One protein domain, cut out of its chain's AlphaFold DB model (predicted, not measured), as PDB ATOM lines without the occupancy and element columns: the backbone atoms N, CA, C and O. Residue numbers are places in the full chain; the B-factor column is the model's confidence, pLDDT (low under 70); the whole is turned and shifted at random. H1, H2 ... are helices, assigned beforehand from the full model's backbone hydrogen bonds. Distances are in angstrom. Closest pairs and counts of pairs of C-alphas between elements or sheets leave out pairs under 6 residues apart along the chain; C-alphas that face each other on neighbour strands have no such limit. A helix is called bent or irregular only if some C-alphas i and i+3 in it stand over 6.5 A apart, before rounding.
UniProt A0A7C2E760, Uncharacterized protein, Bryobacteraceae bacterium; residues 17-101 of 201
ATOM      1  N   SER A  17     -36.429 -11.290  -6.959       87.12
ATOM      2  CA  SER A  17     -35.916 -10.152  -6.191       87.12
ATOM      3  C   SER A  17     -35.561  -8.980  -7.106       87.12
ATOM      4  O   SER A  17     -35.859  -7.832  -6.779       87.12
ATOM      5  N   LEU A  18     -34.948  -9.271  -8.256       87.06
ATOM      6  CA  LEU A  18     -34.598  -8.284  -9.270       87.06
ATOM      7  C   LEU A  18     -35.850  -7.647  -9.876       87.06
ATOM      8  O   LEU A  18     -35.917  -6.428  -9.962       87.06
ATOM      9  N   GLU A  19     -36.857  -8.453 -10.210       89.75
ATOM     10  CA  GLU A  19     -38.164  -8.003 -10.699       89.75
ATOM     11  C   GLU A  19     -38.776  -6.954  -9.761       89.75
ATOM     12  O   GLU A  19     -39.025  -5.825 -10.175       89.75
ATOM     13  N   LYS A  20     -38.890  -7.266  -8.464       90.94
ATOM     14  CA  LYS A  20     -39.410  -6.326  -7.456       90.94
ATOM     15  C   LYS A  20     -38.583  -5.043  -7.344       90.94
ATOM     16  O   LYS A  20     -39.140  -3.958  -7.173       90.94
ATOM     17  N   SER A  21     -37.255  -5.153  -7.420       89.12
ATOM     18  CA  SER A  21     -36.365  -3.990  -7.398       89.12
ATOM     19  C   SER A  21     -36.583  -3.100  -8.624       89.12
ATOM     20  O   SER A  21     -36.724  -1.890  -8.475       89.12
ATOM     21  N   LEU A  22     -36.660  -3.688  -9.821       90.56
ATOM     22  CA  LEU A  22     -36.899  -2.972 -11.075       90.56
ATOM     23  C   LEU A  22     -38.282  -2.315 -11.100       90.56
ATOM     24  O   LEU A  22     -38.394  -1.155 -11.487       90.56
ATOM     25  N   GLU A  23     -39.325  -2.999 -10.630       92.94
ATOM     26  CA  GLU A  23     -40.663  -2.417 -10.484       92.94
ATOM     27  C   GLU A  23     -40.663  -1.199  -9.553       92.94
ATOM     28  O   GLU A  23     -41.265  -0.169  -9.874       92.94
ATOM     29  N   SER A  24     -39.971  -1.300  -8.414       92.12
ATOM     30  CA  SER A  24     -39.827  -0.200  -7.458       92.12
ATOM     31  C   SER A  24     -39.092   0.992  -8.081       92.12
ATOM     32  O   SER A  24     -39.582   2.121  -8.020       92.12
ATOM     33  N   THR A  25     -37.971   0.746  -8.766       90.44
ATOM     34  CA  THR A  25     -37.209   1.784  -9.475       90.44
ATOM     35  C   THR A  25     -38.042   2.445 -10.576       90.44
ATOM     36  O   THR A  25     -38.106   3.672 -10.639       90.44
ATOM     37  N   CYS A  26     -38.747   1.663 -11.398       90.88
ATOM     38  CA  CYS A  26     -39.657   2.175 -12.425       90.88
ATOM     39  C   CYS A  26     -40.758   3.055 -11.824       90.88
ATOM     40  O   CYS A  26     -41.063   4.120 -12.363       90.88
ATOM     41  N   ARG A  27     -41.340   2.642 -10.693       93.81
ATOM     42  CA  ARG A  27     -42.348   3.435  -9.980       93.81
ATOM     43  C   ARG A  27     -41.764   4.751  -9.469       93.81
ATOM     44  O   ARG A  27     -42.380   5.792  -9.672       93.81
ATOM     45  N   GLY A  28     -40.581   4.715  -8.857       92.94
ATOM     46  CA  GLY A  28     -39.888   5.913  -8.382       92.94
ATOM     47  C   GLY A  28     -39.607   6.914  -9.505       92.94
ATOM     48  O   GLY A  28     -39.924   8.094  -9.373       92.94
ATOM     49  N   LEU A  29     -39.096   6.440 -10.647       92.62
ATOM     50  CA  LEU A  29     -38.830   7.286 -11.815       92.62
ATOM     51  C   LEU A  29     -40.111   7.872 -12.426       92.62
ATOM     52  O   LEU A  29     -40.111   9.035 -12.828       92.62
ATOM     53  N   ARG A  30     -41.215   7.111 -12.456       95.06
ATOM     54  CA  ARG A  30     -42.524   7.625 -12.897       95.06
ATOM     55  C   ARG A  30     -43.042   8.730 -11.980       95.06
ATOM     56  O   ARG A  30     -43.421   9.781 -12.478       95.06
ATOM     57  N   LEU A  31     -42.984   8.540 -10.662       95.44
ATOM     58  CA  LEU A  31     -43.401   9.565  -9.695       95.44
ATOM     59  C   LEU A  31     -42.564  10.843  -9.813       95.44
ATOM     60  O   LEU A  31     -43.094  11.952  -9.725       95.44
ATOM     61  N   PHE A  32     -41.256  10.704 -10.038       90.31
ATOM     62  CA  PHE A  32     -40.383  11.849 -10.280       90.31
ATOM     63  C   PHE A  32     -40.762  12.592 -11.570       90.31
ATOM     64  O   PHE A  32     -40.898  13.816 -11.548       90.31
ATOM     65  N   LEU A  33     -41.005  11.867 -12.669       91.06
ATOM     66  CA  LEU A  33     -41.478  12.450 -13.928       91.06
ATOM     67  C   LEU A  33     -42.808  13.191 -13.745       91.06
ATOM     68  O   LEU A  33     -42.909  14.353 -14.130       91.06
ATOM     69  N   GLU A  34     -43.792  12.558 -13.107       92.62
ATOM     70  CA  GLU A  34     -45.096  13.166 -12.824       92.62
ATOM     71  C   GLU A  34     -44.957  14.434 -11.975       92.62
ATOM     72  O   GLU A  34     -45.651  15.418 -12.213       92.62
ATOM     73  N   THR A  35     -44.039  14.451 -11.008       94.12
ATOM     74  CA  THR A  35     -43.777  15.640 -10.183       94.12
ATOM     75  C   THR A  35     -43.225  16.790 -11.027       94.12
ATOM     76  O   THR A  35     -43.689  17.926 -10.902       94.12
ATOM     77  N   LEU A  36     -42.274  16.504 -11.921       88.38
ATOM     78  CA  LEU A  36     -41.719  17.505 -12.833       88.38
ATOM     79  C   LEU A  36     -42.785  18.036 -13.800       88.38
ATOM     80  O   LEU A  36     -42.880  19.247 -14.004       88.38
ATOM     81  N   GLU A  37     -43.620  17.161 -14.357       89.81
ATOM     82  CA  GLU A  37     -44.716  17.551 -15.251       89.81
ATOM     83  C   GLU A  37     -45.777  18.381 -14.516       89.81
ATOM     84  O   GLU A  37     -46.143  19.457 -14.980       89.81
ATOM     85  N   ARG A  38     -46.200  17.968 -13.316       92.00
ATOM     86  CA  ARG A  38     -47.168  18.725 -12.499       92.00
ATOM     87  C   ARG A  38     -46.648  20.082 -12.041       92.00
ATOM     88  O   ARG A  38     -47.449  20.985 -11.822       92.00
ATOM     89  N   SER A  39     -45.333  20.237 -11.899       90.62
ATOM     90  CA  SER A  39     -44.722  21.541 -11.617       90.62
ATOM     91  C   SER A  39     -44.723  22.489 -12.825       90.62
ATOM     92  O   SER A  39     -44.323  23.643 -12.695       90.62
ATOM     93  N   GLY A  40     -45.153  22.018 -14.003       89.88
ATOM     94  CA  GLY A  40     -45.141  22.786 -15.247       89.88
ATOM     95  C   GLY A  40     -43.739  22.959 -15.832       89.88
ATOM     96  O   GLY A  40     -43.511  23.851 -16.648       89.88
ATOM     97  N   MET A  41     -42.761  22.149 -15.400       84.06
ATOM     98  CA  MET A  41     -41.356  22.321 -15.778       84.06
ATOM     99  C   MET A  41     -41.141  22.136 -17.282       84.06
ATOM    100  O   MET A  41     -40.265  22.779 -17.857       84.06
ATOM    101  N   ARG A  42     -41.928  21.270 -17.941       79.25
ATOM    102  CA  ARG A  42     -41.842  21.044 -19.392       79.25
ATOM    103  C   ARG A  42     -42.367  22.254 -20.164       79.25
ATOM    104  O   ARG A  42     -41.709  22.715 -21.094       79.25
ATOM    105  N   GLU A  43     -43.519  22.768 -19.766       83.75
ATOM    106  CA  GLU A  43     -44.207  23.908 -20.370       83.75
ATOM    107  C   GLU A  43     -43.395  25.191 -20.170       83.75
ATOM    108  O   GLU A  43     -43.196  25.972 -21.106       83.75
ATOM    109  N   ALA A  44     -42.830  25.364 -18.974       80.00
ATOM    110  CA  ALA A  44     -42.029  26.526 -18.625       80.00
ATOM    111  C   ALA A  44     -40.741  26.642 -19.457       80.00
ATOM    112  O   ALA A  44     -40.231  27.750 -19.614       80.00
ATOM    113  N   GLN A  45     -40.223  25.554 -20.051       79.69
ATOM    114  CA  GLN A  45     -39.002  25.610 -20.872       79.69
ATOM    115  C   GLN A  45     -39.100  26.630 -22.009       79.69
ATOM    116  O   GLN A  45     -38.092  27.238 -22.367       79.69
ATOM    117  N   HIS A  46     -40.288  26.812 -22.596       78.88
ATOM    118  CA  HIS A  46     -40.482  27.816 -23.639       78.88
ATOM    119  C   HIS A  46     -40.326  29.232 -23.076       78.88
ATOM    120  O   HIS A  46     -39.493  29.993 -23.563       78.88
ATOM    121  N   ALA A  47     -41.054  29.544 -22.003       72.06
ATOM    122  CA  ALA A  47     -40.991  30.843 -21.341       72.06
ATOM    123  C   ALA A  47     -39.572  31.161 -20.838       72.06
ATOM    124  O   ALA A  47     -39.083  32.274 -21.020       72.06
ATOM    125  N   TYR A  48     -38.856  30.175 -20.288       79.12
ATOM    126  CA  TYR A  48     -37.466  30.347 -19.857       79.12
ATOM    127  C   TYR A  48     -36.507  30.629 -21.024       79.12
ATOM    128  O   TYR A  48     -35.554  31.390 -20.852       79.12
ATOM    129  N   ARG A  49     -36.752  30.080 -22.223       77.69
ATOM    130  CA  ARG A  49     -35.970  30.420 -23.427       77.69
ATOM    131  C   ARG A  49     -36.229  31.848 -23.891       77.69
ATOM    132  O   ARG A  49     -35.290  32.542 -24.268       77.69
ATOM    133  N   GLU A  50     -37.477  32.300 -23.857       71.12
ATOM    134  CA  GLU A  50     -37.809  33.690 -24.187       71.12
ATOM    135  C   GLU A  50     -37.187  34.655 -23.174       71.12
ATOM    136  O   GLU A  50     -36.526  35.620 -23.560       71.12
ATOM    137  N   MET A  51     -37.296  34.339 -21.882       80.44
ATOM    138  CA  MET A  51     -36.650  35.091 -20.808       80.44
ATOM    139  C   MET A  51     -35.129  35.160 -20.999       80.44
ATOM    140  O   MET A  51     -34.546  36.229 -20.834       80.44
ATOM    141  N   GLN A  52     -34.479  34.061 -21.393       80.69
ATOM    142  CA  GLN A  52     -33.044  34.047 -21.687       80.69
ATOM    143  C   GLN A  52     -32.675  35.084 -22.758       80.69
ATOM    144  O   GLN A  52     -31.711  35.828 -22.580       80.69
ATOM    145  N   LEU A  53     -33.445  35.168 -23.847       71.56
ATOM    146  CA  LEU A  53     -33.200  36.144 -24.913       71.56
ATOM    147  C   LEU A  53     -33.348  37.582 -24.409       71.56
ATOM    148  O   LEU A  53     -32.495  38.420 -24.701       71.56
ATOM    149  N   VAL A  54     -34.388  37.856 -23.619       72.81
ATOM    150  CA  VAL A  54     -34.611  39.179 -23.017       72.81
ATOM    151  C   VAL A  54     -33.454  39.558 -22.088       72.81
ATOM    152  O   VAL A  54     -32.926  40.663 -22.191       72.81
ATOM    153  N   LEU A  55     -33.000  38.641 -21.231       75.94
ATOM    154  CA  LEU A  55     -31.885  38.886 -20.310       75.94
ATOM    155  C   LEU A  55     -30.571  39.155 -21.054       75.94
ATOM    156  O   LEU A  55     -29.813  40.044 -20.665       75.94
ATOM    157  N   LEU A  56     -30.310  38.446 -22.156       76.31
ATOM    158  CA  LEU A  56     -29.143  38.705 -23.007       76.31
ATOM    159  C   LEU A  56     -29.215  40.091 -23.658       76.31
ATOM    160  O   LEU A  56     -28.237  40.838 -23.618       76.31
ATOM    161  N   GLN A  57     -30.375  40.463 -24.205       63.72
ATOM    162  CA  GLN A  57     -30.595  41.799 -24.771       63.72
ATOM    163  C   GLN A  57     -30.384  42.895 -23.720       63.72
ATOM    164  O   GLN A  57     -29.666  43.864 -23.971       63.72
ATOM    165  N   GLN A  58     -30.941  42.719 -22.522       75.06
ATOM    166  CA  GLN A  58     -30.767  43.643 -21.401       75.06
ATOM    167  C   GLN A  58     -29.303  43.737 -20.953       75.06
ATOM    168  O   GLN A  58     -28.821  44.835 -20.669       75.06
ATOM    169  N   ARG A  59     -28.561  42.621 -20.938       81.44
ATOM    170  CA  ARG A  59     -27.132  42.624 -20.599       81.44
ATOM    171  C   ARG A  59     -26.305  43.381 -21.637       81.44
ATOM    172  O   ARG A  59     -25.439  44.170 -21.259       81.44
ATOM    173  N   LEU A  60     -26.569  43.170 -22.927       77.75
ATOM    174  CA  LEU A  60     -25.899  43.889 -24.016       77.75
ATOM    175  C   LEU A  60     -26.184  45.392 -23.955       77.75
ATOM    176  O   LEU A  60     -25.263  46.202 -24.069       77.75
ATOM    177  N   TRP A  61     -27.441  45.761 -23.705       88.88
ATOM    178  CA  TRP A  61     -27.830  47.147 -23.478       88.88
ATOM    179  C   TRP A  61     -27.064  47.746 -22.292       88.88
ATOM    180  O   TRP A  61     -26.375  48.751 -22.452       88.88
ATOM    181  N   ALA A  62     -27.078  47.087 -21.128       74.81
ATOM    182  CA  ALA A  62     -26.393  47.573 -19.930       74.81
ATOM    183  C   ALA A  62     -24.895  47.813 -20.177       74.81
ATOM    184  O   ALA A  62     -24.353  48.828 -19.745       74.81
ATOM    185  N   ARG A  63     -24.233  46.928 -20.934       85.06
ATOM    186  CA  ARG A  63     -22.828  47.109 -21.331       85.06
ATOM    187  C   ARG A  63     -22.634  48.288 -22.283       85.06
ATOM    188  O   ARG A  63     -21.732  49.091 -22.064       85.06
ATOM    189  N   THR A  64     -23.485  48.410 -23.301       79.25
ATOM    190  CA  THR A  64     -23.423  49.489 -24.305       79.25
ATOM    191  C   THR A  64     -23.532  50.865 -23.651       79.25
ATOM    192  O   THR A  64     -22.767  51.772 -23.972       79.25
ATOM    193  N   TYR A  65     -24.426  51.000 -22.670       89.31
ATOM    194  CA  TYR A  65     -24.650  52.240 -21.926       89.31
ATOM    195  C   TYR A  65     -23.852  52.326 -20.615       89.31
ATOM    196  O   TYR A  65     -24.143  53.180 -19.781       89.31
ATOM    197  N   ARG A  66     -22.846  51.456 -20.426       87.56
ATOM    198  CA  ARG A  66     -21.921  51.443 -19.273       87.56
ATOM    199  C   ARG A  66     -22.617  51.473 -17.902       87.56
ATOM    200  O   ARG A  66     -22.153  52.136 -16.978       87.56
ATOM    201  N   ARG A  67     -23.717  50.734 -17.758       92.88
ATOM    202  CA  ARG A  67     -24.516  50.634 -16.525       92.88
ATOM    203  C   ARG A  67     -23.907  49.627 -15.544       92.88
ATOM    204  O   ARG A  67     -24.476  48.561 -15.296       92.88
ATOM    205  N   ALA A  68     -22.708  49.933 -15.050       92.31
ATOM    206  CA  ALA A  68     -21.946  49.065 -14.146       92.31
ATOM    207  C   ALA A  68     -22.656  48.830 -12.800       92.31
ATOM    208  O   ALA A  68     -22.450  47.803 -12.159       92.31
ATOM    209  N   GLU A  69     -23.563  49.724 -12.396       97.38
ATOM    210  CA  GLU A  69     -24.367  49.566 -11.183       97.38
ATOM    211  C   GLU A  69     -25.260  48.311 -11.199       97.38
ATOM    212  O   GLU A  69     -25.690  47.845 -10.146       97.38
ATOM    213  N   LEU A  70     -25.518  47.731 -12.379       93.69
ATOM    214  CA  LEU A  70     -26.316  46.511 -12.540       93.69
ATOM    215  C   LEU A  70     -25.491  45.218 -12.420       93.69
ATOM    216  O   LEU A  70     -26.067  44.135 -12.309       93.69
ATOM    217  N   ASP A  71     -24.157  45.289 -12.443       91.88
ATOM    218  CA  ASP A  71     -23.277  44.110 -12.419       91.88
ATOM    219  C   ASP A  71     -23.496  43.168 -11.220       91.88
ATOM    220  O   ASP A  71     -23.480  41.949 -11.434       91.88
ATOM    221  N   PRO A  72     -23.779  43.650  -9.991       97.00
ATOM    222  CA  PRO A  72     -24.103  42.764  -8.875       97.00
ATOM    223  C   PRO A  72     -25.337  41.886  -9.136       97.00
ATOM    224  O   PRO A  72     -25.351  40.714  -8.757       97.00
ATOM    225  N   LEU A  73     -26.356  42.416  -9.823       94.06
ATOM    226  CA  LEU A  73     -27.569  41.661 -10.160       94.06
ATOM    227  C   LEU A  73     -27.286  40.602 -11.228       94.06
ATOM    228  O   LEU A  73     -27.750  39.469 -11.103       94.06
ATOM    229  N   TRP A  74     -26.480  40.939 -12.239       92.00
ATOM    230  CA  TRP A  74     -26.057  39.981 -13.263       92.00
ATOM    231  C   TRP A  74     -25.258  38.822 -12.668       92.00
ATOM    232  O   TRP A  74     -25.477  37.673 -13.050       92.00
ATOM    233  N   ARG A  75     -24.377  39.109 -11.702       89.75
ATOM    234  CA  ARG A  75     -23.612  38.081 -10.989       89.75
ATOM    235  C   ARG A  75     -24.528  37.144 -10.203       89.75
ATOM    236  O   ARG A  75     -24.457  35.936 -10.398       89.75
ATOM    237  N   LYS A  76     -25.453  37.695  -9.412       94.94
ATOM    238  CA  LYS A  76     -26.421  36.904  -8.637       94.94
ATOM    239  C   LYS A  76     -27.301  36.015  -9.526       94.94
ATOM    240  O   LYS A  76     -27.596  34.871  -9.175       94.94
ATOM    241  N   LEU A  77     -27.718  36.529 -10.685       92.50
ATOM    242  CA  LEU A  77     -28.484  35.759 -11.664       92.50
ATOM    243  C   LEU A  77     -27.660  34.598 -12.231       92.50
ATOM    244  O   LEU A  77     -28.160  33.477 -12.289       92.50
ATOM    245  N   ALA A  78     -26.403  34.849 -12.606       86.50
ATOM    246  CA  ALA A  78     -25.500  33.819 -13.114       86.50
ATOM    247  C   ALA A  78     -25.214  32.730 -12.068       86.50
ATOM    248  O   ALA A  78     -25.282  31.550 -12.395       86.50
ATOM    249  N   GLU A  79     -24.971  33.111 -10.811       88.44
ATOM    250  CA  GLU A  79     -24.780  32.178  -9.690       88.44
ATOM    251  C   GLU A  79     -26.008  31.281  -9.488       88.44
ATOM    252  O   GLU A  79     -25.891  30.059  -9.421       88.44
ATOM    253  N   THR A  80     -27.205  31.874  -9.471       90.00
ATOM    254  CA  THR A  80     -28.462  31.123  -9.310       90.00
ATOM    255  C   THR A  80     -28.690  30.165 -10.482       90.00
ATOM    256  O   THR A  80     -29.040  29.001 -10.282       90.00
ATOM    257  N   ALA A  81     -28.472  30.634 -11.713       86.06
ATOM    258  CA  ALA A  81     -28.599  29.807 -12.908       86.06
ATOM    259  C   ALA A  81     -27.572  28.661 -12.928       86.06
ATOM    260  O   ALA A  81     -27.917  27.548 -13.325       86.06
ATOM    261  N   GLY A  82     -26.345  28.914 -12.465       77.50
ATOM    262  CA  GLY A  82     -25.293  27.908 -12.315       77.50
ATOM    263  C   GLY A  82     -25.687  26.804 -11.336       77.50
ATOM    264  O   GLY A  82     -25.675  25.634 -11.708       77.50
ATOM    265  N   ALA A  83     -26.148  27.170 -10.139       83.06
ATOM    266  CA  ALA A  83     -26.598  26.205  -9.135       83.06
ATOM    267  C   ALA A  83     -27.760  25.328  -9.642       83.06
ATOM    268  O   ALA A  83     -27.765  24.111  -9.457       83.06
ATOM    269  N   LEU A  84     -28.735  25.925 -10.339       80.12
ATOM    270  CA  LEU A  84     -29.821  25.168 -10.970       80.12
ATOM    271  C   LEU A  84     -29.294  24.218 -12.052       80.12
ATOM    272  O   LEU A  84     -29.725  23.066 -12.129       80.12
ATOM    273  N   HIS A  85     -28.367  24.688 -12.887       80.94
ATOM    274  CA  HIS A  85     -27.770  23.876 -13.940       80.94
ATOM    275  C   HIS A  85     -27.049  22.649 -13.379       80.94
ATOM    276  O   HIS A  85     -27.269  21.554 -13.890       80.94
ATOM    277  N   GLU A  86     -26.245  22.804 -12.327       73.06
ATOM    278  CA  GLU A  86     -25.517  21.698 -11.694       73.06
ATOM    279  C   GLU A  86     -26.458  20.586 -11.217       73.06
ATOM    280  O   GLU A  86     -26.223  19.410 -11.509       73.06
ATOM    281  N   ILE A  87     -27.571  20.953 -10.573       79.69
ATOM    282  CA  ILE A  87     -28.587  19.999 -10.113       79.69
ATOM    283  C   ILE A  87     -29.161  19.214 -11.302       79.69
ATOM    284  O   ILE A  87     -29.137  17.981 -11.312       79.69
ATOM    285  N   PHE A  88     -29.660  19.909 -12.331       80.06
ATOM    286  CA  PHE A  88     -30.283  19.245 -13.481       80.06
ATOM    287  C   PHE A  88     -29.283  18.450 -14.326       80.06
ATOM    288  O   PHE A  88     -29.634  17.388 -14.844       80.06
ATOM    289  N   ALA A  89     -28.044  18.925 -14.454       71.31
ATOM    290  CA  ALA A  89     -26.982  18.226 -15.164       71.31
ATOM    291  C   ALA A  89     -26.597  16.920 -14.456       71.31
ATOM    292  O   ALA A  89     -26.445  15.897 -15.124       71.31
ATOM    293  N   GLY A  90     -26.515  16.925 -13.119       66.00
ATOM    294  CA  GLY A  90     -26.274  15.719 -12.325       66.00
ATOM    295  C   GLY A  90     -27.346  14.651 -12.552       66.00
ATOM    296  O   GLY A  90     -27.024  13.504 -12.865       66.00
ATOM    297  N   PHE A  91     -28.627  15.036 -12.503       75.62
ATOM    298  CA  PHE A  91     -29.725  14.118 -12.824       75.62
ATOM    299  C   PHE A  91     -29.666  13.613 -14.269       75.62
ATOM    300  O   PHE A  91     -29.828  12.418 -14.504       75.62
ATOM    301  N   ALA A  92     -29.401  14.492 -15.238       74.56
ATOM    302  CA  ALA A  92     -29.288  14.098 -16.641       74.56
ATOM    303  C   ALA A  92     -28.161  13.077 -16.864       74.56
ATOM    304  O   ALA A  92     -28.360  12.099 -17.579       74.56
ATOM    305  N   ALA A  93     -27.007  13.265 -16.217       64.25
ATOM    306  CA  ALA A  93     -25.875  12.348 -16.311       64.25
ATOM    307  C   ALA A  93     -26.190  10.956 -15.737       64.25
ATOM    308  O   ALA A  93     -25.771   9.957 -16.313       64.25
ATOM    309  N   ILE A  94     -26.954  10.880 -14.640       75.38
ATOM    310  CA  ILE A  94     -27.392   9.607 -14.042       75.38
ATOM    311  C   ILE A  94     -28.429   8.906 -14.925       75.38
ATOM    312  O   ILE A  94     -28.383   7.688 -15.089       75.38
ATOM    313  N   LEU A  95     -29.377   9.661 -15.485       72.88
ATOM    314  CA  LEU A  95     -30.474   9.101 -16.274       72.88
ATOM    315  C   LEU A  95     -30.046   8.699 -17.692       72.88
ATOM    316  O   LEU A  95     -30.672   7.815 -18.272       72.88
ATOM    317  N   GLU A  96     -29.003   9.311 -18.259       74.69
ATOM    318  CA  GLU A  96     -28.599   9.059 -19.648       74.69
ATOM    319  C   GLU A  96     -28.208   7.589 -19.910       74.69
ATOM    320  O   GLU A  96     -28.772   7.017 -20.842       74.69
ATOM    321  N   PRO A  97     -27.360   6.915 -19.103       64.75
ATOM    322  CA  PRO A  97     -27.072   5.491 -19.292       64.75
ATOM    323  C   PRO A  97     -28.309   4.597 -19.165       64.75
ATOM    324  O   PRO A  97     -28.420   3.593 -19.867       64.75
ATOM    325  N   LEU A  98     -29.270   4.971 -18.307       76.12
ATOM    326  CA  LEU A  98     -30.474   4.168 -18.067       76.12
ATOM    327  C   LEU A  98     -31.363   4.051 -19.313       76.12
ATOM    328  O   LEU A  98     -32.127   3.097 -19.443       76.12
ATOM    329  N   ARG A  99     -31.239   4.989 -20.258       76.25
ATOM    330  CA  ARG A  99     -31.971   4.972 -21.534       76.25
ATOM    331  C   ARG A  99     -31.531   3.846 -22.469       76.25
ATOM    332  O   ARG A  99     -32.254   3.553 -23.414       76.25
ATOM    333  N   TYR A 100     -30.374   3.242 -22.212       73.75
ATOM    334  CA  TYR A 100     -29.764   2.209 -23.048       73.75
ATOM    335  C   TYR A 100     -29.653   0.864 -22.313       73.75
ATOM    336  O   TYR A 100     -28.886  -0.004 -22.723       73.75
ATOM    337  N   LEU A 101     -30.407   0.666 -21.221       72.88
ATOM    338  CA  LEU A 101     -30.377  -0.595 -20.466       72.88
ATOM    339  C   LEU A 101     -30.779  -1.805 -21.315       72.88
ATOM    340  O   LEU A 101     -30.242  -2.886 -21.103       72.88
TER     341      LEU A 101
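AT A GLANCE: This is residues 17 to 101 of the 201 residues of an uncharacterized protein of Bryobacteraceae bacterium (UniProt A0A7C2E760). Three helices frame a long, thin, open triangle: the longest, H3, makes one long side, and H2 and H1 follow each other at a wide angle to make the other two. H2 folds back on H3 at one end, at their short contact; the corner between H1 and H3 is left open and the middle is empty. The printed part has 85 residues, with three named helices in the order H1, H2, H3 and no named strand, all helix by class. It is an extended rod, with a radius of gyration of the C-alphas of 19.1 A and spans of 65 by 21 by 20 A.

HOW THE PARTS SIT: Begin with H3, residues 68 to 98; it is irregular, with C-alphas 69 and 72 at 7.2 A. Before it comes H2, residues 41 to 64, and the two form a helical hairpin. They only just touch, with 3 pairs of C-alphas within 8 A, through residues 59 to 62 of H2 and 68 to 74 of H3; the closest C-alphas are those of Ala 62 and Ala 68, 7.4 A apart. They run opposite ways at a shallow tilt of 33 degrees, only just short of steep. Look near residue 48 for a kink of 32 degrees in H2. H1, residues 17 to 38, is close to H2 but not clearly touching, the closest C-alphas being those of Leu 36 in H1 and Arg 42 in H2, 7.5 A apart; they run the same way at a steep tilt of 53 degrees. H1 and H3 are apart. Every O i to N i+4 pair is within hydrogen-bond range in H1, 17 of 20 in H2 and 23 of 27 in H3.

IN THESE COORDINATES: Find C-alpha 68 at (-21.946, 49.065, -14.146); H3 runs 45.9 A from there to C-alpha 98 at (-30.474, 4.168, -18.067). H2 measures 33.7 A from C-alpha 41 to C-alpha 64. H1 starts with C-alpha 17 at (-35.916, -10.152, -6.191) and measures 31.6 A to C-alpha 38.

THE WHOLE: The two C-alphas farthest apart are those of Ser 17 and Tyr 65, at 65.3 A. The printed part has no cut, and both links are tight. Mean pLDDT of the printed part is 83.6; residues 57, 90, 93 and 97 are under 70.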